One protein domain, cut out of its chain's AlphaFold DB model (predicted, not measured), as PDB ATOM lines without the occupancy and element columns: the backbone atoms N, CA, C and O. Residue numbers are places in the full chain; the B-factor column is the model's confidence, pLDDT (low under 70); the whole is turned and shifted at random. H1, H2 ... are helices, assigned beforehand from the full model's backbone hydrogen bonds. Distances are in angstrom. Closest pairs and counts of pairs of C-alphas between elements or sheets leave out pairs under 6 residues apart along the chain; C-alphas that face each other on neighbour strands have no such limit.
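What this domain is: This is residues 110 to 161 and 168 to 317 of the 415 residues of the protein "Hypothetical protein" of Dunaliella tertiolecta (UniProt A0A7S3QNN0). Two pairs of long helices make an L: the hairpin of H4 and H5 forms one arm, the antiparallel pair of H2 and H3 forms the other, and the corner is where the first part of H2 meets the first part of H4. The short helices H6 and H7 pack on H4, and H1 ends near it. The printed part has 202 residues, with seven named helices, H1 to H7 in chain order, and no named strand, and its class is all helix. It is loose, with a radius of gyration of the C-alphas of 21.2 A and spans of 66 by 46 by 40 A.

How they stand to each other: H1, residues 112 to 124, and H4, residues 208 to 245, only just touch, with 3 pairs of C-alphas within 8 A; the closest are those of Thr 122 and Arg 224, 6.4 A apart. H2, residues 132 to 161, touches H3, residues 168 to 195, at a shallow tilt of 26 degrees, opposite ways; their closest C-alphas, of Tyr 140 and Leu 191, are 6.3 A apart. H2 touches H4 with residues 134 to 142 alone, about perpendicular at 89 degrees, closest at the C-alphas of Ala 138 and Leu 217, 4.5 A. H4 is the hub, touching five other helices. It forms a helical hairpin with H5, residues 251 to 281, at a shallow tilt of 18 degrees; the closest C-alphas, of Lys 215 and Ala 281, are 5.3 A apart. H6, residues 293 to 301, touches H4 at a steep tilt of 50 degrees, closest at the C-alphas of Val 233 and Met 299, 5.9 A. H7, residues 312 to 317, touches H4 about perpendicular at 87 degrees, closest at the C-alphas of Asp 230 and Gly 315, 5.1 A. H3 and H5 are apart. Every O i to N i+4 pair is within hydrogen-bond range in H1, H3, H4, H5 and H6, against 24 of 26 in H2 and 1 of 2 in H7.

Where its parts are: H1 begins at C-alpha 112, (71.036, 86.584, -49.406). From first to last C-alpha H2 measures 44.3 A, H3 40.5 A, H4 55.6 A and H5 45.3 A. H4 begins at C-alpha 208, (73.572, 113.101, -16.714), and H7 ends at C-alpha 317, (66.948, 93.339, -48.256).

The domain as a whole: The two C-alphas farthest apart, of Asp 200 and Ala 249, are 68.5 A apart. Residues 162 to 167 are not printed, and C-alphas 161 and 168 are 13.2 A apart across this cut. The links H3 to H4 and H5 to H6 are long, and H4 to H5 is tight. The mean pLDDT of the printed part is 81.7; 30 residues are under 70, among them 124 to 131, 156 to 161 and 168 to 177.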
ATOM      1  N   HIS A 110      72.250  90.291 -54.508       93.38
ATOM      2  CA  HIS A 110      72.900  89.040 -54.922       93.38
ATOM      3  C   HIS A 110      73.328  88.140 -53.754       93.38
ATOM      4  O   HIS A 110      73.418  86.928 -53.930       93.38
ATOM      5  N   ASP A 111      73.557  88.706 -52.565       95.75
ATOM      6  CA  ASP A 111      74.010  87.961 -51.385       95.75
ATOM      7  C   ASP A 111      72.918  87.897 -50.305       95.75
ATOM      8  O   ASP A 111      72.808  88.757 -49.424       95.75
ATOM      9  N   LEU A 112      72.089  86.852 -50.386       95.69
ATOM     10  CA  LEU A 112      71.036  86.584 -49.406       95.69
ATOM     11  C   LEU A 112      71.575  86.149 -48.042       95.69
ATOM     12  O   LEU A 112      70.907  86.379 -47.032       95.69
ATOM     13  N   HIS A 113      72.771  85.561 -47.982       95.44
ATOM     14  CA  HIS A 113      73.392  85.211 -46.708       95.44
ATOM     15  C   HIS A 113      73.824  86.470 -45.961       95.44
ATOM     16  O   HIS A 113      73.520  86.593 -44.775       95.44
ATOM     17  N   ALA A 114      74.446  87.434 -46.645       94.50
ATOM     18  CA  ALA A 114      74.752  88.734 -46.057       94.50
ATOM     19  C   ALA A 114      73.477  89.463 -45.612       94.50
ATOM     20  O   ALA A 114      73.437  89.983 -44.502       94.50
ATOM     21  N   ALA A 115      72.413  89.445 -46.422       93.38
ATOM     22  CA  ALA A 115      71.122  90.026 -46.044       93.38
ATOM     23  C   ALA A 115      70.495  89.337 -44.813       93.38
ATOM     24  O   ALA A 115      69.922  89.993 -43.946       93.38
ATOM     25  N   ALA A 116      70.616  88.011 -44.706       93.12
ATOM     26  CA  ALA A 116      70.174  87.253 -43.539       93.12
ATOM     27  C   ALA A 116      70.997  87.574 -42.284       93.12
ATOM     28  O   ALA A 116      70.421  87.716 -41.207       93.12
ATOM     29  N   GLN A 117      72.318  87.715 -42.410       91.25
ATOM     30  CA  GLN A 117      73.183  88.139 -41.304       91.25
ATOM     31  C   GLN A 117      72.889  89.574 -40.875       91.25
ATOM     32  O   GLN A 117      72.836  89.847 -39.683       91.25
ATOM     33  N   GLU A 118      72.625  90.472 -41.821       89.38
ATOM     34  CA  GLU A 118      72.187  91.839 -41.541       89.38
ATOM     35  C   GLU A 118      70.849  91.844 -40.796       89.38
ATOM     36  O   GLU A 118      70.722  92.512 -39.777       89.38
ATOM     37  N   PHE A 119      69.884  91.019 -41.218       86.69
ATOM     38  CA  PHE A 119      68.625  90.835 -40.496       86.69
ATOM     39  C   PHE A 119      68.834  90.310 -39.068       86.69
ATOM     40  O   PHE A 119      68.264  90.862 -38.125       86.69
ATOM     41  N   LEU A 120      69.655  89.272 -38.882       83.38
ATOM     42  CA  LEU A 120      70.007  88.779 -37.545       83.38
ATOM     43  C   LEU A 120      70.692  89.873 -36.723       83.38
ATOM     44  O   LEU A 120      70.364  90.037 -35.552       83.38
ATOM     45  N   GLY A 121      71.554  90.663 -37.361       78.44
ATOM     46  CA  GLY A 121      72.079  91.915 -36.843       78.44
ATOM     47  C   GLY A 121      70.944  92.814 -36.369       78.44
ATOM     48  O   GLY A 121      70.840  93.066 -35.194       78.44
ATOM     49  N   THR A 122      69.980  93.218 -37.183       76.69
ATOM     50  CA  THR A 122      68.897  94.104 -36.696       76.69
ATOM     51  C   THR A 122      68.037  93.519 -35.560       76.69
ATOM     52  O   THR A 122      67.464  94.267 -34.770       76.69
ATOM     53  N   GLN A 123      67.927  92.188 -35.450       71.56
ATOM     54  CA  GLN A 123      67.158  91.526 -34.385       71.56
ATOM     55  C   GLN A 123      67.933  91.374 -33.071       71.56
ATOM     56  O   GLN A 123      67.324  91.450 -32.002       71.56
ATOM     57  N   PHE A 124      69.240  91.114 -33.159       62.12
ATOM     58  CA  PHE A 124      70.102  90.738 -32.031       62.12
ATOM     59  C   PHE A 124      71.268  91.701 -31.790       62.12
ATOM     60  O   PHE A 124      71.923  91.617 -30.754       62.12
ATOM     61  N   ALA A 125      71.542  92.602 -32.725       54.75
ATOM     62  CA  ALA A 125      72.504  93.671 -32.560       54.75
ATOM     63  C   ALA A 125      71.921  94.668 -31.577       54.75
ATOM     64  O   ALA A 125      71.037  95.471 -31.868       54.75
ATOM     65  N   VAL A 126      72.520  94.636 -30.405       52.41
ATOM     66  CA  VAL A 126      72.860  95.867 -29.728       52.41
ATOM     67  C   VAL A 126      73.875  96.576 -30.661       52.41
ATOM     68  O   VAL A 126      74.826  95.954 -31.136       52.41
ATOM     69  N   SER A 127      73.584  97.807 -31.082       43.75
ATOM     70  CA  SER A 127      74.193  98.452 -32.263       43.75
ATOM     71  C   SER A 127      75.739  98.494 -32.214       43.75
ATOM     72  O   SER A 127      76.282  99.175 -31.345       43.75
ATOM     73  N   PRO A 128      76.480  97.840 -33.137       45.34
ATOM     74  CA  PRO A 128      77.950  97.784 -33.116       45.34
ATOM     75  C   PRO A 128      78.626  99.064 -33.635       45.34
ATOM     76  O   PRO A 128      79.850  99.144 -33.675       45.34
ATOM     77  N   THR A 129      77.849 100.059 -34.072       49.03
ATOM     78  CA  THR A 129      78.359 101.364 -34.526       49.03
ATOM     79  C   THR A 129      78.681 102.316 -33.386       49.03
ATOM     80  O   THR A 129      79.390 103.300 -33.593       49.03
ATOM     81  N   LEU A 130      78.188 102.035 -32.183       51.47
ATOM     82  CA  LEU A 130      78.636 102.745 -31.001       51.47
ATOM     83  C   LEU A 130      80.016 102.206 -30.638       51.47
ATOM     84  O   LEU A 130      80.248 100.997 -30.670       51.47
ATOM     85  N   SER A 131      80.938 103.095 -30.275       65.19
ATOM     86  CA  SER A 131      82.136 102.656 -29.566       65.19
ATOM     87  C   SER A 131      81.714 101.775 -28.382       65.19
ATOM     88  O   SER A 131      80.616 101.933 -27.843       65.19
ATOM     89  N   GLU A 132      82.565 100.820 -27.999       80.25
ATOM     90  CA  GLU A 132      82.262  99.819 -26.963       80.25
ATOM     91  C   GLU A 132      81.609 100.453 -25.726       80.25
ATOM     92  O   GLU A 132      80.662  99.914 -25.167       80.25
ATOM     93  N   ARG A 133      82.034 101.670 -25.371       83.56
ATOM     94  CA  ARG A 133      81.454 102.445 -24.281       83.56
ATOM     95  C   ARG A 133      79.966 102.795 -24.482       83.56
ATOM     96  O   ARG A 133      79.187 102.227 -23.733       83.56
ATOM     97  N   PRO A 134      79.511 103.655 -25.420       85.88
ATOM     98  CA  PRO A 134      78.092 104.013 -25.555       85.88
ATOM     99  C   PRO A 134      77.133 102.821 -25.704       85.88
ATOM    100  O   PRO A 134      75.997 102.883 -25.238       85.88
ATOM    101  N   PHE A 135      77.592 101.711 -26.285       83.75
ATOM    102  CA  PHE A 135      76.861 100.442 -26.254       83.75
ATOM    103  C   PHE A 135      76.623  99.955 -24.819       83.75
ATOM    104  O   PHE A 135      75.490  99.652 -24.443       83.75
ATOM    105  N   LEU A 136      77.691  99.880 -24.021       87.75
ATOM    106  CA  LEU A 136      77.631  99.443 -22.628       87.75
ATOM    107  C   LEU A 136      76.775 100.406 -21.796       87.75
ATOM    108  O   LEU A 136      76.053  99.945 -20.920       87.75
ATOM    109  N   GLU A 137      76.800 101.711 -22.091       90.44
ATOM    110  CA  GLU A 137      75.959 102.716 -21.418       90.44
ATOM    111  C   GLU A 137      74.463 102.467 -21.674       90.44
ATOM    112  O   GLU A 137      73.672 102.448 -20.730       90.44
ATOM    113  N   ALA A 138      74.075 102.213 -22.928       87.56
ATOM    114  CA  ALA A 138      72.695 101.876 -23.286       87.56
ATOM    115  C   ALA A 138      72.242 100.544 -22.665       87.56
ATOM    116  O   ALA A 138      71.135 100.440 -22.131       87.56
ATOM    117  N   GLU A 139      73.106  99.526 -22.698       87.88
ATOM    118  CA  GLU A 139      72.821  98.210 -22.119       87.88
ATOM    119  C   GLU A 139      72.706  98.272 -20.589       87.88
ATOM    120  O   GLU A 139      71.820  97.635 -20.011       87.88
ATOM    121  N   TYR A 140      73.541  99.079 -19.928       91.81
ATOM    122  CA  TYR A 140      73.454  99.319 -18.489       91.81
ATOM    123  C   TYR A 140      72.105  99.936 -18.116       91.81
ATOM    124  O   TYR A 140      71.404  99.398 -17.256       91.81
ATOM    125  N   VAL A 141      71.695 101.006 -18.804       89.94
ATOM    126  CA  VAL A 141      70.394 101.653 -18.565       89.94
ATOM    127  C   VAL A 141      69.237 100.689 -18.834       89.94
ATOM    128  O   VAL A 141      68.312 100.608 -18.026       89.94
ATOM    129  N   ARG A 142      69.311  99.875 -19.896       89.06
ATOM    130  CA  ARG A 142      68.296  98.852 -20.203       89.06
ATOM    131  C   ARG A 142      68.137  97.844 -19.068       89.06
ATOM    132  O   ARG A 142      67.015  97.556 -18.651       89.06
ATOM    133  N   LEU A 143      69.245  97.286 -18.578       87.81
ATOM    134  CA  LEU A 143      69.210  96.346 -17.458       87.81
ATOM    135  C   LEU A 143      68.737  97.030 -16.175       87.81
ATOM    136  O   LEU A 143      68.004  96.417 -15.403       87.81
ATOM    137  N   ARG A 144      69.085  98.301 -15.963       89.06
ATOM    138  CA  ARG A 144      68.650  99.059 -14.789       89.06
ATOM    139  C   ARG A 144      67.142  99.309 -14.791       89.06
ATOM    140  O   ARG A 144      66.507  99.102 -13.762       89.06
ATOM    141  N   GLU A 145      66.557  99.652 -15.935       84.94
ATOM    142  CA  GLU A 145      65.100  99.769 -16.083       84.94
ATOM    143  C   GLU A 145      64.389  98.437 -15.826       84.94
ATOM    144  O   GLU A 145      63.364  98.390 -15.141       84.94
ATOM    145  N   MET A 146      64.962  97.326 -16.301       83.50
ATOM    146  CA  MET A 146      64.447  95.991 -15.995       83.50
ATOM    147  C   MET A 146      64.535  95.663 -14.492       83.50
ATOM    148  O   MET A 146      63.577  95.119 -13.947       83.50
ATOM    149  N   ASP A 147      65.629  96.017 -13.806       86.38
ATOM    150  CA  ASP A 147      65.760  95.873 -12.344       86.38
ATOM    151  C   ASP A 147      64.671  96.666 -11.613       86.38
ATOM    152  O   ASP A 147      63.968  96.126 -10.762       86.38
ATOM    153  N   ILE A 148      64.478  97.935 -11.990       83.56
ATOM    154  CA  ILE A 148      63.459  98.818 -11.408       83.56
ATOM    155  C   ILE A 148      62.057  98.240 -11.636       83.56
ATOM    156  O   ILE A 148      61.237  98.232 -10.714       83.56
ATOM    157  N   ALA A 149      61.765  97.723 -12.831       78.31
ATOM    158  CA  ALA A 149      60.489  97.081 -13.134       78.31
ATOM    159  C   ALA A 149      60.266  95.819 -12.283       78.31
ATOM    160  O   ALA A 149      59.194  95.662 -11.693       78.31
ATOM    161  N   VAL A 150      61.278  94.954 -12.148       79.25
ATOM    162  CA  VAL A 150      61.214  93.758 -11.291       79.25
ATOM    163  C   VAL A 150      61.017  94.147  -9.824       79.25
ATOM    164  O   VAL A 150      60.168  93.566  -9.149       79.25
ATOM    165  N   GLN A 151      61.721  95.168  -9.330       82.56
ATOM    166  CA  GLN A 151      61.556  95.681  -7.965       82.56
ATOM    167  C   GLN A 151      60.148  96.248  -7.724       82.56
ATOM    168  O   GLN A 151      59.545  95.966  -6.686       82.56
ATOM    169  N   LYS A 152      59.584  96.987  -8.689       77.44
ATOM    170  CA  LYS A 152      58.191  97.469  -8.637       77.44
ATOM    171  C   LYS A 152      57.192  96.309  -8.621       77.44
ATOM    172  O   LYS A 152      56.254  96.318  -7.832       77.44
ATOM    173  N   LEU A 153      57.396  95.274  -9.434       73.12
ATOM    174  CA  LEU A 153      56.539  94.081  -9.411       73.12
ATOM    175  C   LEU A 153      56.627  93.339  -8.069       73.12
ATOM    176  O   LEU A 153      55.609  92.885  -7.542       73.12
ATOM    177  N   GLN A 154      57.819  93.262  -7.474       75.62
ATOM    178  CA  GLN A 154      58.020  92.675  -6.151       75.62
ATOM    179  C   GLN A 154      57.348  93.486  -5.036       75.62
ATOM    180  O   GLN A 154      56.792  92.886  -4.111       75.62
ATOM    181  N   SER A 155      57.368  94.820  -5.114       72.56
ATOM    182  CA  SER A 155      56.704  95.682  -4.131       72.56
ATOM    183  C   SER A 155      55.178  95.610  -4.251       72.56
ATOM    184  O   SER A 155      54.494  95.508  -3.232       72.56
ATOM    185  N   ILE A 156      54.642  95.524  -5.474       68.31
ATOM    186  CA  ILE A 156      53.212  95.279  -5.722       68.31
ATOM    187  C   ILE A 156      52.808  93.898  -5.191       68.31
ATOM    188  O   ILE A 156      51.813  93.782  -4.480       68.31
ATOM    189  N   GLY A 157      53.606  92.854  -5.446       57.97
ATOM    190  CA  GLY A 157      53.397  91.510  -4.891       57.97
ATOM    191  C   GLY A 157      53.449  91.449  -3.357       57.97
ATOM    192  O   GLY A 157      52.909  90.519  -2.753       57.97
ATOM    193  N   PHE A 158      54.061  92.446  -2.711       49.62
ATOM    194  CA  PHE A 158      54.096  92.588  -1.256       49.62
ATOM    195  C   PHE A 158      52.780  93.140  -0.682       49.62
ATOM    196  O   PHE A 158      52.405  92.743   0.419       49.62
ATOM    197  N   SER A 159      52.037  93.960  -1.437       48.22
ATOM    198  CA  SER A 159      50.740  94.530  -1.025       48.22
ATOM    199  C   SER A 159      49.624  93.477  -0.900       48.22
ATOM    200  O   SER A 159      48.741  93.603  -0.059       48.22
ATOM    201  N   TRP A 160      49.704  92.365  -1.639       43.28
ATOM    202  CA  TRP A 160      48.710  91.279  -1.570       43.28
ATOM    203  C   TRP A 160      48.806  90.412  -0.303       43.28
ATOM    204  O   TRP A 160      47.907  89.617  -0.030       43.28
ATOM    205  N   LYS A 161      49.874  90.554   0.497       45.19
ATOM    206  CA  LYS A 161      50.019  89.819   1.766       45.19
ATOM    207  C   LYS A 161      49.047  90.276   2.851       45.19
ATOM    208  O   LYS A 161      48.779  89.495   3.761       45.19
ATOM    209  N   PRO A 168      49.997  79.043  -4.119       44.59
ATOM    210  CA  PRO A 168      51.203  78.375  -4.620       44.59
ATOM    211  C   PRO A 168      51.749  78.965  -5.934       44.59
ATOM    212  O   PRO A 168      52.960  78.996  -6.133       44.59
ATOM    213  N   ALA A 169      50.878  79.508  -6.795       45.19
ATOM    214  CA  ALA A 169      51.280  80.204  -8.019       45.19
ATOM    215  C   ALA A 169      52.014  81.527  -7.725       45.19
ATOM    216  O   ALA A 169      53.005  81.839  -8.379       45.19
ATOM    217  N   ALA A 170      51.594  82.268  -6.691       50.59
ATOM    218  CA  ALA A 170      52.278  83.486  -6.251       50.59
ATOM    219  C   ALA A 170      53.663  83.195  -5.643       50.59
ATOM    220  O   ALA A 170      54.576  84.005  -5.778       50.59
ATOM    221  N   LEU A 171      53.852  82.032  -5.006       49.81
ATOM    222  CA  LEU A 171      55.165  81.588  -4.517       49.81
ATOM    223  C   LEU A 171      56.108  81.176  -5.660       49.81
ATOM    224  O   LEU A 171      57.299  81.473  -5.584       49.81
ATOM    225  N   LEU A 172      55.586  80.549  -6.720       47.53
ATOM    226  CA  LEU A 172      56.359  80.178  -7.913       47.53
ATOM    227  C   LEU A 172      56.809  81.410  -8.712       47.53
ATOM    228  O   LEU A 172      58.005  81.553  -8.959       47.53
ATOM    229  N   LEU A 173      55.898  82.356  -8.976       53.28
ATOM    230  CA  LEU A 173      56.213  83.667  -9.572       53.28
ATOM    231  C   LEU A 173      57.251  84.450  -8.747       53.28
ATOM    232  O   LEU A 173      58.079  85.183  -9.281       53.28
ATOM    233  N   ARG A 174      57.248  84.286  -7.419       56.47
ATOM    234  CA  ARG A 174      58.232  84.920  -6.532       56.47
ATOM    235  C   ARG A 174      59.606  84.235  -6.574       56.47
ATOM    236  O   ARG A 174      60.631  84.896  -6.440       56.47
ATOM    237  N   GLY A 175      59.644  82.915  -6.749       58.69
ATOM    238  CA  GLY A 175      60.885  82.146  -6.878       58.69
ATOM    239  C   GLY A 175      61.621  82.415  -8.193       58.69
ATOM    240  O   GLY A 175      62.841  82.597  -8.179       58.69
ATOM    241  N   SER A 176      60.886  82.500  -9.307       62.09
ATOM    242  CA  SER A 176      61.437  82.867 -10.617       62.09
ATOM    243  C   SER A 176      61.961  84.306 -10.621       62.09
ATOM    244  O   SER A 176      63.123  84.522 -10.966       62.09
ATOM    245  N   THR A 177      61.193  85.261 -10.088       69.88
ATOM    246  CA  THR A 177      61.610  86.676 -10.020       69.88
ATOM    247  C   THR A 177      62.847  86.918  -9.151       69.88
ATOM    248  O   THR A 177      63.660  87.773  -9.488       69.88
ATOM    249  N   HIS A 178      63.066  86.168  -8.062       75.88
ATOM    250  CA  HIS A 178      64.303  86.297  -7.275       75.88
ATOM    251  C   HIS A 178      65.540  85.752  -7.999       75.88
ATOM    252  O   HIS A 178      66.631  86.307  -7.852       75.88
ATOM    253  N   LYS A 179      65.398  84.663  -8.764       80.38
ATOM    254  CA  LYS A 179      66.492  84.134  -9.587       80.38
ATOM    255  C   LYS A 179      66.829  85.106 -10.718       80.38
ATOM    256  O   LYS A 179      67.996  85.453 -10.877       80.38
ATOM    257  N   GLU A 180      65.815  85.586 -11.431       79.12
ATOM    258  CA  GLU A 180      65.956  86.586 -12.494       79.12
ATOM    259  C   GLU A 180      66.599  87.873 -11.974       79.12
ATOM    260  O   GLU A 180      67.536  88.376 -12.585       79.12
ATOM    261  N   GLN A 181      66.180  88.357 -10.801       85.06
ATOM    262  CA  GLN A 181      66.784  89.526 -10.164       85.06
ATOM    263  C   GLN A 181      68.265  89.310  -9.842       85.06
ATOM    264  O   GLN A 181      69.069  90.197 -10.101       85.06
ATOM    265  N   ARG A 182      68.657  88.141  -9.316       86.62
ATOM    266  CA  ARG A 182      70.077  87.839  -9.051       86.62
ATOM    267  C   ARG A 182      70.902  87.790 -10.332       86.62
ATOM    268  O   ARG A 182      72.007  88.320 -10.359       86.62
ATOM    269  N   GLU A 183      70.381  87.158 -11.380       88.31
ATOM    270  CA  GLU A 183      71.049  87.105 -12.686       88.31
ATOM    271  C   GLU A 183      71.186  88.500 -13.301       88.31
ATOM    272  O   GLU A 183      72.217  88.829 -13.886       88.31
ATOM    273  N   LEU A 184      70.162  89.334 -13.142       87.94
ATOM    274  CA  LEU A 184      70.146  90.700 -13.633       87.94
ATOM    275  C   LEU A 184      71.109  91.601 -12.848       87.94
ATOM    276  O   LEU A 184      71.886  92.327 -13.463       87.94
ATOM    277  N   GLN A 185      71.134  91.494 -11.518       90.94
ATOM    278  CA  GLN A 185      72.102  92.183 -10.662       90.94
ATOM    279  C   GLN A 185      73.539  91.773 -10.993       90.94
ATOM    280  O   GLN A 185      74.396  92.637 -11.119       90.94
ATOM    281  N   ALA A 186      73.801  90.480 -11.219       91.50
ATOM    282  CA  ALA A 186      75.127  90.012 -11.617       91.50
ATOM    283  C   ALA A 186      75.589  90.629 -12.950       91.50
ATOM    284  O   ALA A 186      76.751  91.011 -13.082       91.50
ATOM    285  N   LYS A 187      74.682  90.765 -13.927       91.12
ATOM    286  CA  LYS A 187      74.975  91.444 -15.200       91.12
ATOM    287  C   LYS A 187      75.198  92.947 -15.023       91.12
ATOM    288  O   LYS A 187      76.096  93.488 -15.656       91.12
ATOM    289  N   LEU A 188      74.414  93.608 -14.167       91.69
ATOM    290  CA  LEU A 188      74.621  95.021 -13.835       91.69
ATOM    291  C   LEU A 188      76.002  95.245 -13.216       91.69
ATOM    292  O   LEU A 188      76.726  96.111 -13.688       91.69
ATOM    293  N   THR A 189      76.413  94.416 -12.252       91.00
ATOM    294  CA  THR A 189      77.744  94.513 -11.631       91.00
ATOM    295  C   THR A 189      78.878  94.310 -12.640       91.00
ATOM    296  O   THR A 189      79.872  95.030 -12.601       91.00
ATOM    297  N   ASP A 190      78.741  93.370 -13.580       91.62
ATOM    298  CA  ASP A 190      79.725  93.186 -14.660       91.62
ATOM    299  C   ASP A 190      79.834  94.434 -15.560       91.62
ATOM    300  O   ASP A 190      80.938  94.855 -15.917       91.62
ATOM    301  N   LEU A 191      78.707  95.075 -15.884       90.25
ATOM    302  CA  LEU A 191      78.696  96.322 -16.654       90.25
ATOM    303  C   LEU A 191      79.259  97.511 -15.870       90.25
ATOM    304  O   LEU A 191      79.973  98.318 -16.459       90.25
ATOM    305  N   GLU A 192      78.997  97.608 -14.566       91.19
ATOM    306  CA  GLU A 192      79.563  98.652 -13.696       91.19
ATOM    307  C   GLU A 192      81.089  98.598 -13.694       91.19
ATOM    308  O   GLU A 192      81.742  99.630 -13.851       91.19
ATOM    309  N   ILE A 193      81.661  97.391 -13.619       89.50
ATOM    310  CA  ILE A 193      83.110  97.180 -13.708       89.50
ATOM    311  C   ILE A 193      83.638  97.625 -15.077       89.50
ATOM    312  O   ILE A 193      84.623  98.362 -15.144       89.50
ATOM    313  N   LYS A 194      82.982  97.224 -16.175       90.06
ATOM    314  CA  LYS A 194      83.401  97.575 -17.547       90.06
ATOM    315  C   LYS A 194      83.305  99.072 -17.841       90.06
ATOM    316  O   LYS A 194      84.158  99.614 -18.538       90.06
ATOM    317  N   LEU A 195      82.284  99.740 -17.307       89.50
ATOM    318  CA  LEU A 195      82.074 101.183 -17.444       89.50
ATOM    319  C   LEU A 195      82.866 102.010 -16.419       89.50
ATOM    320  O   LEU A 195      82.854 103.239 -16.503       89.50
ATOM    321  N   ALA A 196      83.560 101.352 -15.483       90.31
ATOM    322  CA  ALA A 196      84.242 101.972 -14.350       90.31
ATOM    323  C   ALA A 196      83.314 102.874 -13.508       90.31
ATOM    324  O   ALA A 196      83.710 103.953 -13.059       90.31
ATOM    325  N   ILE A 197      82.069 102.435 -13.298       87.75
ATOM    326  CA  ILE A 197      81.097 103.104 -12.426       87.75
ATOM    327  C   ILE A 197      81.486 102.801 -10.976       87.75
ATOM    328  O   ILE A 197      81.541 101.643 -10.564       87.75
ATOM    329  N   SER A 198      81.784 103.842 -10.195       83.25
ATOM    330  CA  SER A 198      82.066 103.680  -8.765       83.25
ATOM    331  C   SER A 198      80.804 103.207  -8.026       83.25
ATOM    332  O   SER A 198      79.726 103.729  -8.322       83.25
ATOM    333  N   PRO A 199      80.911 102.317  -7.018       75.81
ATOM    334  CA  PRO A 199      79.783 101.932  -6.162       75.81
ATOM    335  C   PRO A 199      79.066 103.124  -5.510       75.81
ATOM    336  O   PRO A 199      77.866 103.060  -5.256       75.81
ATOM    337  N   ASP A 200      79.786 104.227  -5.288       73.50
ATOM    338  CA  ASP A 200      79.254 105.462  -4.695       73.50
ATOM    339  C   ASP A 200      78.614 106.408  -5.732       73.50
ATOM    340  O   ASP A 200      78.031 107.429  -5.375       73.50
ATOM    341  N   SER A 201      78.725 106.085  -7.024       75.12
ATOM    342  CA  SER A 201      78.278 106.899  -8.162       75.12
ATOM    343  C   SER A 201      77.396 106.088  -9.114       75.12
ATOM    344  O   SER A 201      77.523 106.193 -10.338       75.12
ATOM    345  N   VAL A 202      76.499 105.269  -8.558       78.62
ATOM    346  CA  VAL A 202      75.473 104.567  -9.339       78.62
ATOM    347  C   VAL A 202      74.710 105.594 -10.170       78.62
ATOM    348  O   VAL A 202      74.267 106.613  -9.637       78.62
ATOM    349  N   TRP A 203      74.548 105.334 -11.468       84.94
ATOM    350  CA  TRP A 203      73.787 106.225 -12.337       84.94
ATOM    351  C   TRP A 203      72.320 106.209 -11.903       84.94
ATOM    352  O   TRP A 203      71.568 105.270 -12.177       84.94
ATOM    353  N   THR A 204      71.926 107.235 -11.157       85.75
ATOM    354  CA  THR A 204      70.535 107.480 -10.781       85.75
ATOM    355  C   THR A 204      69.773 108.023 -11.983       85.75
ATOM    356  O   THR A 204      70.384 108.569 -12.903       85.75
ATOM    357  N   VAL A 205      68.443 107.899 -11.966       82.00
ATOM    358  CA  VAL A 205      67.563 108.375 -13.054       82.00
ATOM    359  C   VAL A 205      67.805 109.860 -13.367       82.00
ATOM    360  O   VAL A 205      67.767 110.256 -14.525       82.00
ATOM    361  N   ASP A 206      68.163 110.654 -12.355       84.56
ATOM    362  CA  ASP A 206      68.431 112.092 -12.490       84.56
ATOM    363  C   ASP A 206      69.876 112.428 -12.918       84.56
ATOM    364  O   ASP A 206      70.239 113.597 -13.051       84.56
ATOM    365  N   SER A 207      70.745 111.428 -13.088       90.06
ATOM    366  CA  SER A 207      72.140 111.662 -13.466       90.06
ATOM    367  C   SER A 207      72.288 111.941 -14.966       90.06
ATOM    368  O   SER A 207      71.599 111.363 -15.812       90.06
ATOM    369  N   ASN A 208      73.251 112.800 -15.316       89.38
ATOM    370  CA  ASN A 208      73.572 113.101 -16.714       89.38
ATOM    371  C   ASN A 208      74.026 111.853 -17.490       89.38
ATOM    372  O   ASN A 208      73.711 111.721 -18.671       89.38
ATOM    373  N   ASP A 209      74.753 110.939 -16.841       89.88
ATOM    374  CA  ASP A 209      75.208 109.700 -17.476       89.88
ATOM    375  C   ASP A 209      74.049 108.726 -17.726       89.88
ATOM    376  O   ASP A 209      73.967 108.164 -18.819       89.88
ATOM    377  N   TYR A 210      73.103 108.598 -16.785       88.75
ATOM    378  CA  TYR A 210      71.866 107.848 -17.021       88.75
ATOM    379  C   TYR A 210      71.071 108.457 -18.178       88.75
ATOM    380  O   TYR A 210      70.682 107.740 -19.091       88.75
ATOM    381  N   THR A 211      70.893 109.782 -18.188       89.31
ATOM    382  CA  THR A 211      70.172 110.493 -19.257       89.31
ATOM    383  C   THR A 211      70.829 110.267 -20.622       89.31
ATOM    384  O   THR A 211      70.143 109.994 -21.607       89.31
ATOM    385  N   ARG A 212      72.168 110.314 -20.692       90.50
ATOM    386  CA  ARG A 212      72.926 109.991 -21.912       90.50
ATOM    387  C   ARG A 212      72.706 108.540 -22.340       90.50
ATOM    388  O   ARG A 212      72.372 108.299 -23.498       90.50
ATOM    389  N   GLY A 213      72.867 107.585 -21.424       88.25
ATOM    390  CA  GLY A 213      72.651 106.161 -21.694       88.25
ATOM    391  C   GLY A 213      71.215 105.854 -22.126       88.25
ATOM    392  O   GLY A 213      71.001 105.050 -23.030       88.25
ATOM    393  N   PHE A 214      70.233 106.546 -21.549       88.56
ATOM    394  CA  PHE A 214      68.824 106.423 -21.907       88.56
ATOM    395  C   PHE A 214      68.545 106.951 -23.316       88.56
ATOM    396  O   PHE A 214      67.879 106.268 -24.091       88.56
ATOM    397  N   LYS A 215      69.109 108.108 -23.696       89.44
ATOM    398  CA  LYS A 215      69.012 108.630 -25.072       89.44
ATOM    399  C   LYS A 215      69.613 107.651 -26.085       89.44
ATOM    400  O   LYS A 215      68.962 107.333 -27.077       89.44
ATOM    401  N   LEU A 216      70.784 107.080 -25.788       88.69
ATOM    402  CA  LEU A 216      71.408 106.042 -26.621       88.69
ATOM    403  C   LEU A 216      70.543 104.778 -26.729       88.69
ATOM    404  O   LEU A 216      70.397 104.214 -27.814       88.69
ATOM    405  N   LEU A 217      69.950 104.325 -25.621       87.12
ATOM    406  CA  LEU A 217      69.025 103.192 -25.625       87.12
ATOM    407  C   LEU A 217      67.788 103.490 -26.478       87.12
ATOM    408  O   LEU A 217      67.379 102.641 -27.272       87.12
ATOM    409  N   ALA A 218      67.209 104.680 -26.341       87.75
ATOM    410  CA  ALA A 218      66.039 105.088 -27.102       87.75
ATOM    411  C   ALA A 218      66.338 105.142 -28.606       87.75
ATOM    412  O   ALA A 218      65.586 104.565 -29.389       87.75
ATOM    413  N   GLU A 219      67.470 105.721 -29.016       88.12
ATOM    414  CA  GLU A 219      67.939 105.704 -30.410       88.12
ATOM    415  C   GLU A 219      68.052 104.273 -30.960       88.12
ATOM    416  O   GLU A 219      67.559 103.982 -32.054       88.12
ATOM    417  N   GLN A 220      68.632 103.348 -30.187       85.25
ATOM    418  CA  GLN A 220      68.718 101.938 -30.577       85.25
ATOM    419  C   GLN A 220      67.336 101.289 -30.735       85.25
ATOM    420  O   GLN A 220      67.111 100.557 -31.703       85.25
ATOM    421  N   GLN A 221      66.402 101.538 -29.809       85.62
ATOM    422  CA  GLN A 221      65.047 100.986 -29.909       85.62
ATOM    423  C   GLN A 221      64.293 101.569 -31.104       85.62
ATOM    424  O   GLN A 221      63.637 100.817 -31.823       85.62
ATOM    425  N   ILE A 222      64.426 102.869 -31.374       87.12
ATOM    426  CA  ILE A 222      63.814 103.519 -32.539       87.12
ATOM    427  C   ILE A 222      64.315 102.866 -33.830       87.12
ATOM    428  O   ILE A 222      63.498 102.428 -34.635       87.12
ATOM    429  N   LEU A 223      65.632 102.707 -34.001       85.81
ATOM    430  CA  LEU A 223      66.212 102.041 -35.177       85.81
ATOM    431  C   LEU A 223      65.722 100.593 -35.333       85.81
ATOM    432  O   LEU A 223      65.436 100.127 -36.445       85.81
ATOM    433  N   ARG A 224      65.584  99.875 -34.214       84.19
ATOM    434  CA  ARG A 224      65.045  98.513 -34.197       84.19
ATOM    435  C   ARG A 224      63.586  98.478 -34.649       84.19
ATOM    436  O   ARG A 224      63.221  97.619 -35.455       84.19
ATOM    437  N   TYR A 225      62.754  99.395 -34.156       87.44
ATOM    438  CA  TYR A 225      61.356  99.490 -34.565       87.44
ATOM    439  C   TYR A 225      61.213  99.927 -36.018       87.44
ATOM    440  O   TYR A 225      60.423  99.315 -36.728       87.44
ATOM    441  N   GLN A 226      62.012 100.886 -36.493       88.94
ATOM    442  CA  GLN A 226      62.058 101.272 -37.906       88.94
ATOM    443  C   GLN A 226      62.333 100.054 -38.796       88.94
ATOM    444  O   GLN A 226      61.529  99.741 -39.672       88.94
ATOM    445  N   SER A 227      63.374  99.279 -38.476       83.38
ATOM    446  CA  SER A 227      63.706  98.040 -39.195       83.38
ATOM    447  C   SER A 227      62.564  97.012 -39.156       83.38
ATOM    448  O   SER A 227      62.253  96.365 -40.158       83.38
ATOM    449  N   ALA A 228      61.913  96.838 -38.001       85.12
ATOM    450  CA  ALA A 228      60.788  95.912 -37.859       85.12
ATOM    451  C   ALA A 228      59.559  96.361 -38.665       85.12
ATOM    452  O   ALA A 228      58.885  95.530 -39.281       85.12
ATOM    453  N   ILE A 229      59.281  97.663 -38.668       91.00
ATOM    454  CA  ILE A 229      58.203  98.290 -39.425       91.00
ATOM    455  C   ILE A 229      58.449  98.131 -40.924       91.00
ATOM    456  O   ILE A 229      57.529  97.726 -41.632       91.00
ATOM    457  N   ASP A 230      59.676  98.336 -41.397       86.12
ATOM    458  CA  ASP A 230      60.028  98.153 -42.809       86.12
ATOM    459  C   ASP A 230      59.734  96.733 -43.290       86.12
ATOM    460  O   ASP A 230      59.123  96.531 -44.341       86.12
ATOM    461  N   VAL A 231      60.097  95.733 -42.481       85.88
ATOM    462  CA  VAL A 231      59.772  94.331 -42.772       85.88
ATOM    463  C   VAL A 231      58.255  94.135 -42.868       85.88
ATOM    464  O   VAL A 231      57.794  93.463 -43.790       85.88
ATOM    465  N   ILE A 232      57.470  94.724 -41.959       90.25
ATOM    466  CA  ILE A 232      56.001  94.611 -41.969       90.25
ATOM    467  C   ILE A 232      55.399  95.288 -43.207       90.25
ATOM    468  O   ILE A 232      54.518  94.710 -43.844       90.25
ATOM    469  N   VAL A 233      55.868  96.484 -43.563       91.31
ATOM    470  CA  VAL A 233      55.401  97.250 -44.729       91.31
ATOM    471  C   VAL A 233      55.670  96.485 -46.023       91.31
ATOM    472  O   VAL A 233      54.771  96.329 -46.852       91.31
ATOM    473  N   HIS A 234      56.867  95.923 -46.177       86.31
ATOM    474  CA  HIS A 234      57.189  95.101 -47.338       86.31
ATOM    475  C   HIS A 234      56.374  93.799 -47.388       86.31
ATOM    476  O   HIS A 234      55.913  93.403 -48.461       86.31
ATOM    477  N   GLU A 235      56.134  93.146 -46.244       88.38
ATOM    478  CA  GLU A 235      55.229  91.991 -46.178       88.38
ATOM    479  C   GLU A 235      53.793  92.368 -46.572       88.38
ATOM    480  O   GLU A 235      53.139  91.616 -47.299       88.38
ATOM    481  N   LEU A 236      53.300  93.532 -46.140       92.06
ATOM    482  CA  LEU A 236      51.990  94.051 -46.535       92.06
ATOM    483  C   LEU A 236      51.912  94.281 -48.043       92.06
ATOM    484  O   LEU A 236      50.965  93.805 -48.675       92.06
ATOM    485  N   ALA A 237      52.915  94.940 -48.628       89.50
ATOM    486  CA  ALA A 237      52.994  95.170 -50.068       89.50
ATOM    487  C   ALA A 237      52.925  93.847 -50.849       89.50
ATOM    488  O   ALA A 237      52.084  93.686 -51.737       89.50
ATOM    489  N   GLN A 238      53.731  92.856 -50.454       89.06
ATOM    490  CA  GLN A 238      53.734  91.531 -51.074       89.06
ATOM    491  C   GLN A 238      52.367  90.840 -50.957       89.06
ATOM    492  O   GLN A 238      51.835  90.328 -51.945       89.06
ATOM    493  N   LYS A 239      51.756  90.843 -49.766       92.56
ATOM    494  CA  LYS A 239      50.452  90.196 -49.545       92.56
ATOM    495  C   LYS A 239      49.317  90.896 -50.283       92.56
ATOM    496  O   LYS A 239      48.388  90.220 -50.729       92.56
ATOM    497  N   ASN A 240      49.397  92.211 -50.461       91.56
ATOM    498  CA  ASN A 240      48.459  92.963 -51.289       91.56
ATOM    499  C   ASN A 240      48.578  92.571 -52.771       91.56
ATOM    500  O   ASN A 240      47.549  92.377 -53.419       91.56
ATOM    501  N   ILE A 241      49.796  92.379 -53.292       89.81
ATOM    502  CA  ILE A 241      50.021  91.875 -54.660       89.81
ATOM    503  C   ILE A 241      49.459  90.454 -54.813       89.81
ATOM    504  O   ILE A 241      48.669  90.212 -55.726       89.81
ATOM    505  N   GLU A 242      49.782  89.539 -53.892       90.62
ATOM    506  CA  GLU A 242      49.254  88.162 -53.896       90.62
ATOM    507  C   GLU A 242      47.719  88.149 -53.873       90.62
ATOM    508  O   GLU A 242      47.083  87.414 -54.628       90.62
ATOM    509  N   LYS A 243      47.102  88.988 -53.031       91.38
ATOM    510  CA  LYS A 243      45.643  89.094 -52.946       91.38
ATOM    511  C   LYS A 243      45.039  89.567 -54.271       91.38
ATOM    512  O   LYS A 243      44.048  88.991 -54.702       91.38
ATOM    513  N   ARG A 244      45.638  90.573 -54.925       89.69
ATOM    514  CA  ARG A 244      45.181  91.074 -56.237       89.69
ATOM    515  C   ARG A 244      45.269  89.996 -57.322       89.69
ATOM    516  O   ARG A 244      44.360  89.894 -58.138       89.69
ATOM    517  N   GLN A 245      46.313  89.168 -57.304       89.44
ATOM    518  CA  GLN A 245      46.493  88.076 -58.272       89.44
ATOM    519  C   GLN A 245      45.481  86.928 -58.097       89.44
ATOM    520  O   GLN A 245      45.151  86.255 -59.068       89.44
ATOM    521  N   GLN A 246      44.988  86.689 -56.877       88.00
ATOM    522  CA  GLN A 246      44.105  85.556 -56.552       88.00
ATOM    523  C   GLN A 246      42.598  85.827 -56.773       88.00
ATOM    524  O   GLN A 246      41.795  84.902 -56.636       88.00
ATOM    525  N   GLY A 247      42.198  87.060 -57.109       85.94
ATOM    526  CA  GLY A 247      40.791  87.456 -57.295       85.94
ATOM    527  C   GLY A 247      40.018  87.687 -55.983       85.94
ATOM    528  O   GLY A 247      40.606  87.713 -54.909       85.94
ATOM    529  N   GLU A 248      38.695  87.892 -56.041       76.00
ATOM    530  CA  GLU A 248      37.906  88.368 -54.879       76.00
ATOM    531  C   GLU A 248      37.241  87.276 -54.017       76.00
ATOM    532  O   GLU A 248      36.810  87.569 -52.904       76.00
ATOM    533  N   ALA A 249      37.157  86.019 -54.478       74.19
ATOM    534  CA  ALA A 249      36.185  85.063 -53.922       74.19
ATOM    535  C   ALA A 249      36.732  83.661 -53.581       74.19
ATOM    536  O   ALA A 249      36.000  82.672 -53.646       74.19
ATOM    537  N   SER A 250      38.009  83.529 -53.205       83.38
ATOM    538  CA  SER A 250      38.584  82.224 -52.826       83.38
ATOM    539  C   SER A 250      38.857  82.099 -51.323       83.38
ATOM    540  O   SER A 250      39.162  83.078 -50.636       83.38
ATOM    541  N   LYS A 251      38.848  80.869 -50.784       89.44
ATOM    542  CA  LYS A 251      39.311  80.597 -49.403       89.44
ATOM    543  C   LYS A 251      40.717  81.165 -49.143       89.44
ATOM    544  O   LYS A 251      41.004  81.620 -48.037       89.44
ATOM    545  N   VAL A 252      41.568  81.185 -50.171       87.81
ATOM    546  CA  VAL A 252      42.921  81.758 -50.123       87.81
ATOM    547  C   VAL A 252      42.863  83.270 -49.905       87.81
ATOM    548  O   VAL A 252      43.576  83.792 -49.050       87.81
ATOM    549  N   THR A 253      41.967  83.975 -50.596       89.56
ATOM    550  CA  THR A 253      41.823  85.436 -50.470       89.56
ATOM    551  C   THR A 253      41.328  85.860 -49.087       89.56
ATOM    552  O   THR A 253      41.846  86.826 -48.524       89.56
ATOM    553  N   HIS A 254      40.427  85.089 -48.467       89.75
ATOM    554  CA  HIS A 254      40.026  85.309 -47.073       89.75
ATOM    555  C   HIS A 254      41.183  85.088 -46.092       89.75
ATOM    556  O   HIS A 254      41.379  85.892 -45.177       89.75
ATOM    557  N   ALA A 255      41.982  84.036 -46.294       91.88
ATOM    558  CA  ALA A 255      43.163  83.786 -45.472       91.88
ATOM    559  C   ALA A 255      44.198  84.919 -45.608       91.88
ATOM    560  O   ALA A 255      44.750  85.370 -44.601       91.88
ATOM    561  N   LEU A 256      44.421  85.428 -46.825       91.94
ATOM    562  CA  LEU A 256      45.279  86.590 -47.076       91.94
ATOM    563  C   LEU A 256      44.739  87.853 -46.399       91.94
ATOM    564  O   LEU A 256      45.498  88.541 -45.722       91.94
ATOM    565  N   ALA A 257      43.435  88.124 -46.490       92.56
ATOM    566  CA  ALA A 257      42.815  89.267 -45.819       92.56
ATOM    567  C   ALA A 257      42.986  89.205 -44.292       92.56
ATOM    568  O   ALA A 257      43.283  90.217 -43.658       92.56
ATOM    569  N   SER A 258      42.856  88.016 -43.693       94.06
ATOM    570  CA  SER A 258      43.111  87.839 -42.261       94.06
ATOM    571  C   SER A 258      44.572  88.108 -41.894       94.06
ATOM    572  O   SER A 258      44.829  88.754 -40.881       94.06
ATOM    573  N   LYS A 259      45.525  87.655 -42.719       94.12
ATOM    574  CA  LYS A 259      46.957  87.929 -42.515       94.12
ATOM    575  C   LYS A 259      47.277  89.418 -42.641       94.12
ATOM    576  O   LYS A 259      47.978  89.941 -41.785       94.12
ATOM    577  N   ILE A 260      46.720  90.100 -43.644       93.44
ATOM    578  CA  ILE A 260      46.876  91.551 -43.839       93.44
ATOM    579  C   ILE A 260      46.377  92.313 -42.606       93.44
ATOM    580  O   ILE A 260      47.103  93.150 -42.084       93.44
ATOM    581  N   ARG A 261      45.199  91.967 -42.065       94.00
ATOM    582  CA  ARG A 261      44.697  92.584 -40.821       94.00
ATOM    583  C   ARG A 261      45.626  92.359 -39.627       94.00
ATOM    584  O   ARG A 261      45.833  93.276 -38.841       94.00
ATOM    585  N   GLY A 262      46.195  91.160 -39.496       93.38
ATOM    586  CA  GLY A 262      47.185  90.872 -38.455       93.38
ATOM    587  C   GLY A 262      48.451  91.723 -38.600       93.38
ATOM    588  O   GLY A 262      48.951  92.253 -37.611       93.38
ATOM    589  N   LEU A 263      48.932  91.909 -39.831       92.56
ATOM    590  CA  LEU A 263      50.069  92.784 -40.126       92.56
ATOM    591  C   LEU A 263      49.745  94.262 -39.869       92.56
ATOM    592  O   LEU A 263      50.582  94.964 -39.317       92.56
ATOM    593  N   HIS A 264      48.528  94.722 -40.179       92.56
ATOM    594  CA  HIS A 264      48.065  96.074 -39.840       92.56
ATOM    595  C   HIS A 264      48.077  96.327 -38.333       92.56
ATOM    596  O   HIS A 264      48.593  97.348 -37.887       92.56
ATOM    597  N   ALA A 265      47.548  95.387 -37.543       91.19
ATOM    598  CA  ALA A 265      47.571  95.487 -36.085       91.19
ATOM    599  C   ALA A 265      49.011  95.521 -35.548       91.19
ATOM    600  O   ALA A 265      49.340  96.353 -34.705       91.19
ATOM    601  N   LYS A 266      49.888  94.667 -36.090       90.19
ATOM    602  CA  LYS A 266      51.306  94.637 -35.717       90.19
ATOM    603  C   LYS A 266      52.034  95.934 -36.085       90.19
ATOM    604  O   LYS A 266      52.848  96.401 -35.294       90.19
ATOM    605  N   LEU A 267      51.741  96.511 -37.254       92.00
ATOM    606  CA  LEU A 267      52.319  97.780 -37.698       92.00
ATOM    607  C   LEU A 267      51.955  98.910 -36.734       92.00
ATOM    608  O   LEU A 267      52.845  99.614 -36.272       92.00
ATOM    609  N   ARG A 268      50.668  99.043 -36.393       89.69
ATOM    610  CA  ARG A 268      50.191 100.072 -35.457       89.69
ATOM    611  C   ARG A 268      50.837  99.941 -34.085       89.69
ATOM    612  O   ARG A 268      51.424 100.903 -33.621       89.69
ATOM    613  N   SER A 269      50.834  98.737 -33.511       87.69
ATOM    614  CA  SER A 269      51.500  98.487 -32.228       87.69
ATOM    615  C   SER A 269      53.003  98.800 -32.283       87.69
ATOM    616  O   SER A 269      53.533  99.384 -31.350       87.69
ATOM    617  N   SER A 270      53.693  98.482 -33.386       88.69
ATOM    618  CA  SER A 270      55.123  98.809 -33.522       88.69
ATOM    619  C   SER A 270      55.371 100.317 -33.652       88.69
ATOM    620  O   SER A 270      56.367 100.809 -33.134       88.69
ATOM    621  N   LEU A 271      54.481 101.048 -34.334       89.50
ATOM    622  CA  LEU A 271      54.541 102.509 -34.439       89.50
ATOM    623  C   LEU A 271      54.272 103.177 -33.088       89.50
ATOM    624  O   LEU A 271      55.015 104.073 -32.714       89.50
ATOM    625  N   GLU A 272      53.261 102.719 -32.348       87.12
ATOM    626  CA  GLU A 272      52.935 103.215 -31.003       87.12
ATOM    627  C   GLU A 272      54.126 103.065 -30.048       87.12
ATOM    628  O   GLU A 272      54.521 104.033 -29.399       87.12
ATOM    629  N   GLU A 273      54.752 101.886 -30.023       86.31
ATOM    630  CA  GLU A 273      55.960 101.639 -29.228       86.31
ATOM    631  C   GLU A 273      57.129 102.522 -29.682       86.31
ATOM    632  O   GLU A 273      57.807 103.134 -28.859       86.31
ATOM    633  N   MET A 274      57.355 102.643 -30.993       89.62
ATOM    634  CA  MET A 274      58.395 103.522 -31.530       89.62
ATOM    635  C   MET A 274      58.174 104.978 -31.102       89.62
ATOM    636  O   MET A 274      59.124 105.624 -30.665       89.62
ATOM    637  N   TYR A 275      56.942 105.489 -31.177       87.56
ATOM    638  CA  TYR A 275      56.617 106.847 -30.742       87.56
ATOM    639  C   TYR A 275      56.802 107.036 -29.243       87.56
ATOM    640  O   TYR A 275      57.279 108.093 -28.842       87.56
ATOM    641  N   ALA A 276      56.501 106.027 -28.422       85.19
ATOM    642  CA  ALA A 276      56.792 106.081 -26.993       85.19
ATOM    643  C   ALA A 276      58.301 106.255 -26.738       85.19
ATOM    644  O   ALA A 276      58.691 107.095 -25.929       85.19
ATOM    645  N   TRP A 277      59.155 105.538 -27.479       87.88
ATOM    646  CA  TRP A 277      60.611 105.718 -27.404       87.88
ATOM    647  C   TRP A 277      61.076 107.070 -27.940       87.88
ATOM    648  O   TRP A 277      61.963 107.681 -27.348       87.88
ATOM    649  N   MET A 278      60.480 107.566 -29.027       87.56
ATOM    650  CA  MET A 278      60.807 108.891 -29.553       87.56
ATOM    651  C   MET A 278      60.416 109.995 -28.567       87.56
ATOM    652  O   MET A 278      61.232 110.874 -28.307       87.56
ATOM    653  N   ALA A 279      59.220 109.931 -27.981       84.75
ATOM    654  CA  ALA A 279      58.770 110.871 -26.961       84.75
ATOM    655  C   ALA A 279      59.663 110.813 -25.714       84.75
ATOM    656  O   ALA A 279      60.034 111.854 -25.198       84.75
ATOM    657  N   ALA A 280      60.076 109.618 -25.275       84.19
ATOM    658  CA  ALA A 280      60.981 109.466 -24.136       84.19
ATOM    659  C   ALA A 280      62.408 109.977 -24.416       84.19
ATOM    660  O   ALA A 280      63.101 110.403 -23.496       84.19
ATOM    661  N   ALA A 281      62.869 109.929 -25.671       85.56
ATOM    662  CA  ALA A 281      64.171 110.465 -26.069       85.56
ATOM    663  C   ALA A 281      64.204 112.003 -26.092       85.56
ATOM    664  O   ALA A 281      65.275 112.601 -25.943       85.56
ATOM    665  N   HIS A 282      63.049 112.637 -26.314       83.69
ATOM    666  CA  HIS A 282      62.906 114.084 -26.273       83.69
ATOM    667  C   HIS A 282      62.613 114.509 -24.833       83.69
ATOM    668  O   HIS A 282      61.763 113.939 -24.164       83.69
ATOM    669  N   ASP A 283      63.277 115.559 -24.355       75.56
ATOM    670  CA  ASP A 283      63.027 116.093 -23.007       75.56
ATOM    671  C   ASP A 283      61.647 116.803 -22.901       75.56
ATOM    672  O   ASP A 283      61.320 117.383 -21.866       75.56
ATOM    673  N   ASP A 284      60.837 116.769 -23.970       73.31
ATOM    674  CA  ASP A 284      59.502 117.361 -24.063       73.31
ATOM    675  C   ASP A 284      58.415 116.271 -24.206       73.31
ATOM    676  O   ASP A 284      58.250 115.702 -25.290       73.31
ATOM    677  N   PRO A 285      57.622 116.003 -23.150       62.12
ATOM    678  CA  PRO A 285      56.531 115.027 -23.180       62.12
ATOM    679  C   PRO A 285      55.342 115.455 -24.061       62.12
ATOM    680  O   PRO A 285      54.401 114.678 -24.231       62.12
ATOM    681  N   HIS A 286      55.350 116.681 -24.597       59.97
ATOM    682  CA  HIS A 286      54.313 117.219 -25.477       59.97
ATOM    683  C   HIS A 286      54.753 117.358 -26.934       59.97
ATOM    684  O   HIS A 286      53.956 117.822 -27.754       59.97
ATOM    685  N   ALA A 287      55.976 116.947 -27.279       70.06
ATOM    686  CA  ALA A 287      56.375 116.872 -28.672       70.06
ATOM    687  C   ALA A 287      55.418 115.916 -29.404       70.06
ATOM    688  O   ALA A 287      55.310 114.737 -29.060       70.06
ATOM    689  N   ASP A 288      54.688 116.420 -30.401       74.06
ATOM    690  CA  ASP A 288      53.888 115.574 -31.283       74.06
ATOM    691  C   ASP A 288      54.845 114.826 -32.215       74.06
ATOM    692  O   ASP A 288      55.177 115.282 -33.309       74.06
ATOM    693  N   VAL A 289      55.376 113.705 -31.720       79.00
ATOM    694  CA  VAL A 289      56.334 112.871 -32.456       79.00
ATOM    695  C   VAL A 289      55.630 111.832 -33.340       79.00
ATOM    696  O   VAL A 289      56.269 110.937 -33.897       79.00
ATOM    697  N   SER A 290      54.305 111.932 -33.478       83.88
ATOM    698  CA  SER A 290      53.517 111.012 -34.293       83.88
ATOM    699  C   SER A 290      53.642 111.335 -35.787       83.88
ATOM    700  O   SER A 290      53.794 112.487 -36.197       83.88
ATOM    701  N   LEU A 291      53.600 110.306 -36.644       82.69
ATOM    702  CA  LEU A 291      53.498 110.548 -38.084       82.69
ATOM    703  C   LEU A 291      52.068 110.976 -38.435       82.69
ATOM    704  O   LEU A 291      51.114 110.465 -37.842       82.69
ATOM    705  N   PRO A 292      51.888 111.814 -39.473       86.69
ATOM    706  CA  PRO A 292      50.562 112.113 -39.994       86.69
ATOM    707  C   PRO A 292      49.806 110.828 -40.349       86.69
ATOM    708  O   PRO A 292      50.371 109.925 -40.972       86.69
ATOM    709  N   GLN A 293      48.511 110.763 -40.027       86.94
ATOM    710  CA  GLN A 293      47.680 109.578 -40.294       86.94
ATOM    711  C   GLN A 293      47.726 109.149 -41.770       86.94
ATOM    712  O   GLN A 293      47.731 107.959 -42.065       86.94
ATOM    713  N   SER A 294      47.855 110.103 -42.698       88.69
ATOM    714  CA  SER A 294      48.014 109.825 -44.129       88.69
ATOM    715  C   SER A 294      49.261 108.994 -44.453       88.69
ATOM    716  O   SER A 294      49.220 108.162 -45.353       88.69
ATOM    717  N   VAL A 295      50.360 109.189 -43.719       86.50
ATOM    718  CA  VAL A 295      51.602 108.414 -43.877       86.50
ATOM    719  C   VAL A 295      51.425 107.010 -43.303       86.50
ATOM    720  O   VAL A 295      51.829 106.032 -43.928       86.50
ATOM    721  N   VAL A 296      50.757 106.885 -42.154       87.00
ATOM    722  CA  VAL A 296      50.424 105.574 -41.572       87.00
ATOM    723  C   VAL A 296      49.514 104.782 -42.516       87.00
ATOM    724  O   VAL A 296      49.744 103.595 -42.749       87.00
ATOM    725  N   ASP A 297      48.514 105.433 -43.110       89.12
ATOM    726  CA  ASP A 297      47.599 104.817 -44.071       89.12
ATOM    727  C   ASP A 297      48.319 104.384 -45.357       89.12
ATOM    728  O   ASP A 297      48.046 103.297 -45.869       89.12
ATOM    729  N   ALA A 298      49.280 105.176 -45.839       89.69
ATOM    730  CA  ALA A 298      50.154 104.807 -46.950       89.69
ATOM    731  C   ALA A 298      50.999 103.560 -46.621       89.69
ATOM    732  O   ALA A 298      51.013 102.584 -47.379       89.69
ATOM    733  N   MET A 299      51.616 103.511 -45.438       89.69
ATOM    734  CA  MET A 299      52.381 102.344 -44.978       89.69
ATOM    735  C   MET A 299      51.506 101.091 -44.830       89.69
ATOM    736  O   MET A 299      51.921  99.987 -45.189       89.69
ATOM    737  N   LEU A 300      50.257 101.239 -44.373       86.00
ATOM    738  CA  LEU A 300      49.278 100.144 -44.311       86.00
ATOM    739  C   LEU A 300      48.902  99.604 -45.702       86.00
ATOM    740  O   LEU A 300      48.501  98.440 -45.827       86.00
ATOM    741  N   GLN A 301      49.042 100.422 -46.745       87.31
ATOM    742  CA  GLN A 301      48.878 100.012 -48.142       87.31
ATOM    743  C   GLN A 301      50.146  99.366 -48.727       87.31
ATOM    744  O   GLN A 301      50.069  98.724 -49.780       87.31
ATOM    745  N   GLY A 302      51.267  99.427 -48.003       84.06
ATOM    746  CA  GLY A 302      52.563  98.885 -48.403       84.06
ATOM    747  C   GLY A 302      53.504  99.924 -49.016       84.06
ATOM    748  O   GLY A 302      54.489  99.530 -49.639       84.06
ATOM    749  N   GLU A 303      53.210 101.220 -48.883       86.25
ATOM    750  CA  GLU A 303      54.143 102.272 -49.294       86.25
ATOM    751  C   GLU A 303      55.333 102.367 -48.324       86.25
ATOM    752  O   GLU A 303      55.159 102.123 -47.127       86.25
ATOM    753  N   PRO A 304      56.543 102.711 -48.809       85.00
ATOM    754  CA  PRO A 304      57.740 102.804 -47.977       85.00
ATOM    755  C   PRO A 304      57.569 103.756 -46.791       85.00
ATOM    756  O   PRO A 304      56.925 104.799 -46.894       85.00
ATOM    757  N   ALA A 305      58.202 103.417 -45.668       86.00
ATOM    758  CA  ALA A 305      58.208 104.278 -44.495       86.00
ATOM    759  C   ALA A 305      58.975 105.595 -44.761       86.00
ATOM    760  O   ALA A 305      59.947 105.605 -45.524       86.00
ATOM    761  N   PRO A 306      58.589 106.711 -44.115       84.62
ATOM    762  CA  PRO A 306      59.096 108.049 -44.443       84.62
ATOM    763  C   PRO A 306      60.575 108.270 -44.097       84.62
ATOM    764  O   PRO A 306      61.195 109.182 -44.638       84.62
ATOM    765  N   TRP A 307      61.166 107.446 -43.225       84.31
ATOM    766  CA  TRP A 307      62.595 107.519 -42.889       84.31
ATOM    767  C   TRP A 307      63.514 106.984 -43.999       84.31
ATOM    768  O   TRP A 307      64.731 107.135 -43.909       84.31
ATOM    769  N   HIS A 308      62.959 106.432 -45.084       71.62
ATOM    770  CA  HIS A 308      63.716 106.006 -46.263       71.62
ATOM    771  C   HIS A 308      63.785 107.095 -47.328       71.62
ATOM    772  O   HIS A 308      63.212 106.971 -48.414       71.62
ATOM    773  N   VAL A 309      64.545 108.154 -47.063       60.44
ATOM    774  CA  VAL A 309      64.895 109.125 -48.107       60.44
ATOM    775  C   VAL A 309      66.002 108.519 -48.983       60.44
ATOM    776  O   VAL A 309      67.185 108.634 -48.685       60.44
ATOM    777  N   GLY A 310      65.619 107.824 -50.060       56.22
ATOM    778  CA  GLY A 310      66.538 107.422 -51.139       56.22
ATOM    779  C   GLY A 310      67.118 105.999 -51.106       56.22
ATOM    780  O   GLY A 310      67.913 105.676 -51.984       56.22
ATOM    781  N   SER A 311      66.718 105.120 -50.175       57.88
ATOM    782  CA  SER A 311      67.197 103.720 -50.117       57.88
ATOM    783  C   SER A 311      66.063 102.713 -49.889       57.88
ATOM    784  O   SER A 311      65.941 102.092 -48.837       57.88
ATOM    785  N   HIS A 312      65.215 102.499 -50.899       60.59
ATOM    786  CA  HIS A 312      64.190 101.437 -50.857       60.59
ATOM    787  C   HIS A 312      64.787 100.016 -50.771       60.59
ATOM    788  O   HIS A 312      64.074  99.051 -50.502       60.59
ATOM    789  N   SER A 313      66.096  99.866 -50.990       73.12
ATOM    790  CA  SER A 313      66.780  98.575 -50.995       73.12
ATOM    791  C   SER A 313      66.997  97.979 -49.605       73.12
ATOM    792  O   SER A 313      67.079  96.759 -49.506       73.12
ATOM    793  N   SER A 314      67.092  98.783 -48.536       81.25
ATOM    794  CA  SER A 314      67.438  98.256 -47.201       81.25
ATOM    795  C   SER A 314      66.296  97.438 -46.582       81.25
ATOM    796  O   SER A 314      66.501  96.279 -46.222       81.25
ATOM    797  N   GLY A 315      65.069  97.969 -46.561       79.06
ATOM    798  CA  GLY A 315      63.904  97.245 -46.032       79.06
ATOM    799  C   GLY A 315      63.606  95.952 -46.800       79.06
ATOM    800  O   GLY A 315      63.398  94.893 -46.199       79.06
ATOM    801  N   LEU A 316      63.662  96.006 -48.135       85.00
ATOM    802  CA  LEU A 316      63.473  94.836 -48.993       85.00
ATOM    803  C   LEU A 316      64.559  93.780 -48.742       85.00
ATOM    804  O   LEU A 316      64.250  92.593 -48.624       85.00
ATOM    805  N   ARG A 317      65.816  94.208 -48.592       89.88
ATOM    806  CA  ARG A 317      66.948  93.339 -48.256       89.88
ATOM    807  C   ARG A 317      66.767  92.653 -46.906       89.88
ATOM    808  O   ARG A 317      66.927  91.437 -46.843       89.88
TER     809      ARG A 317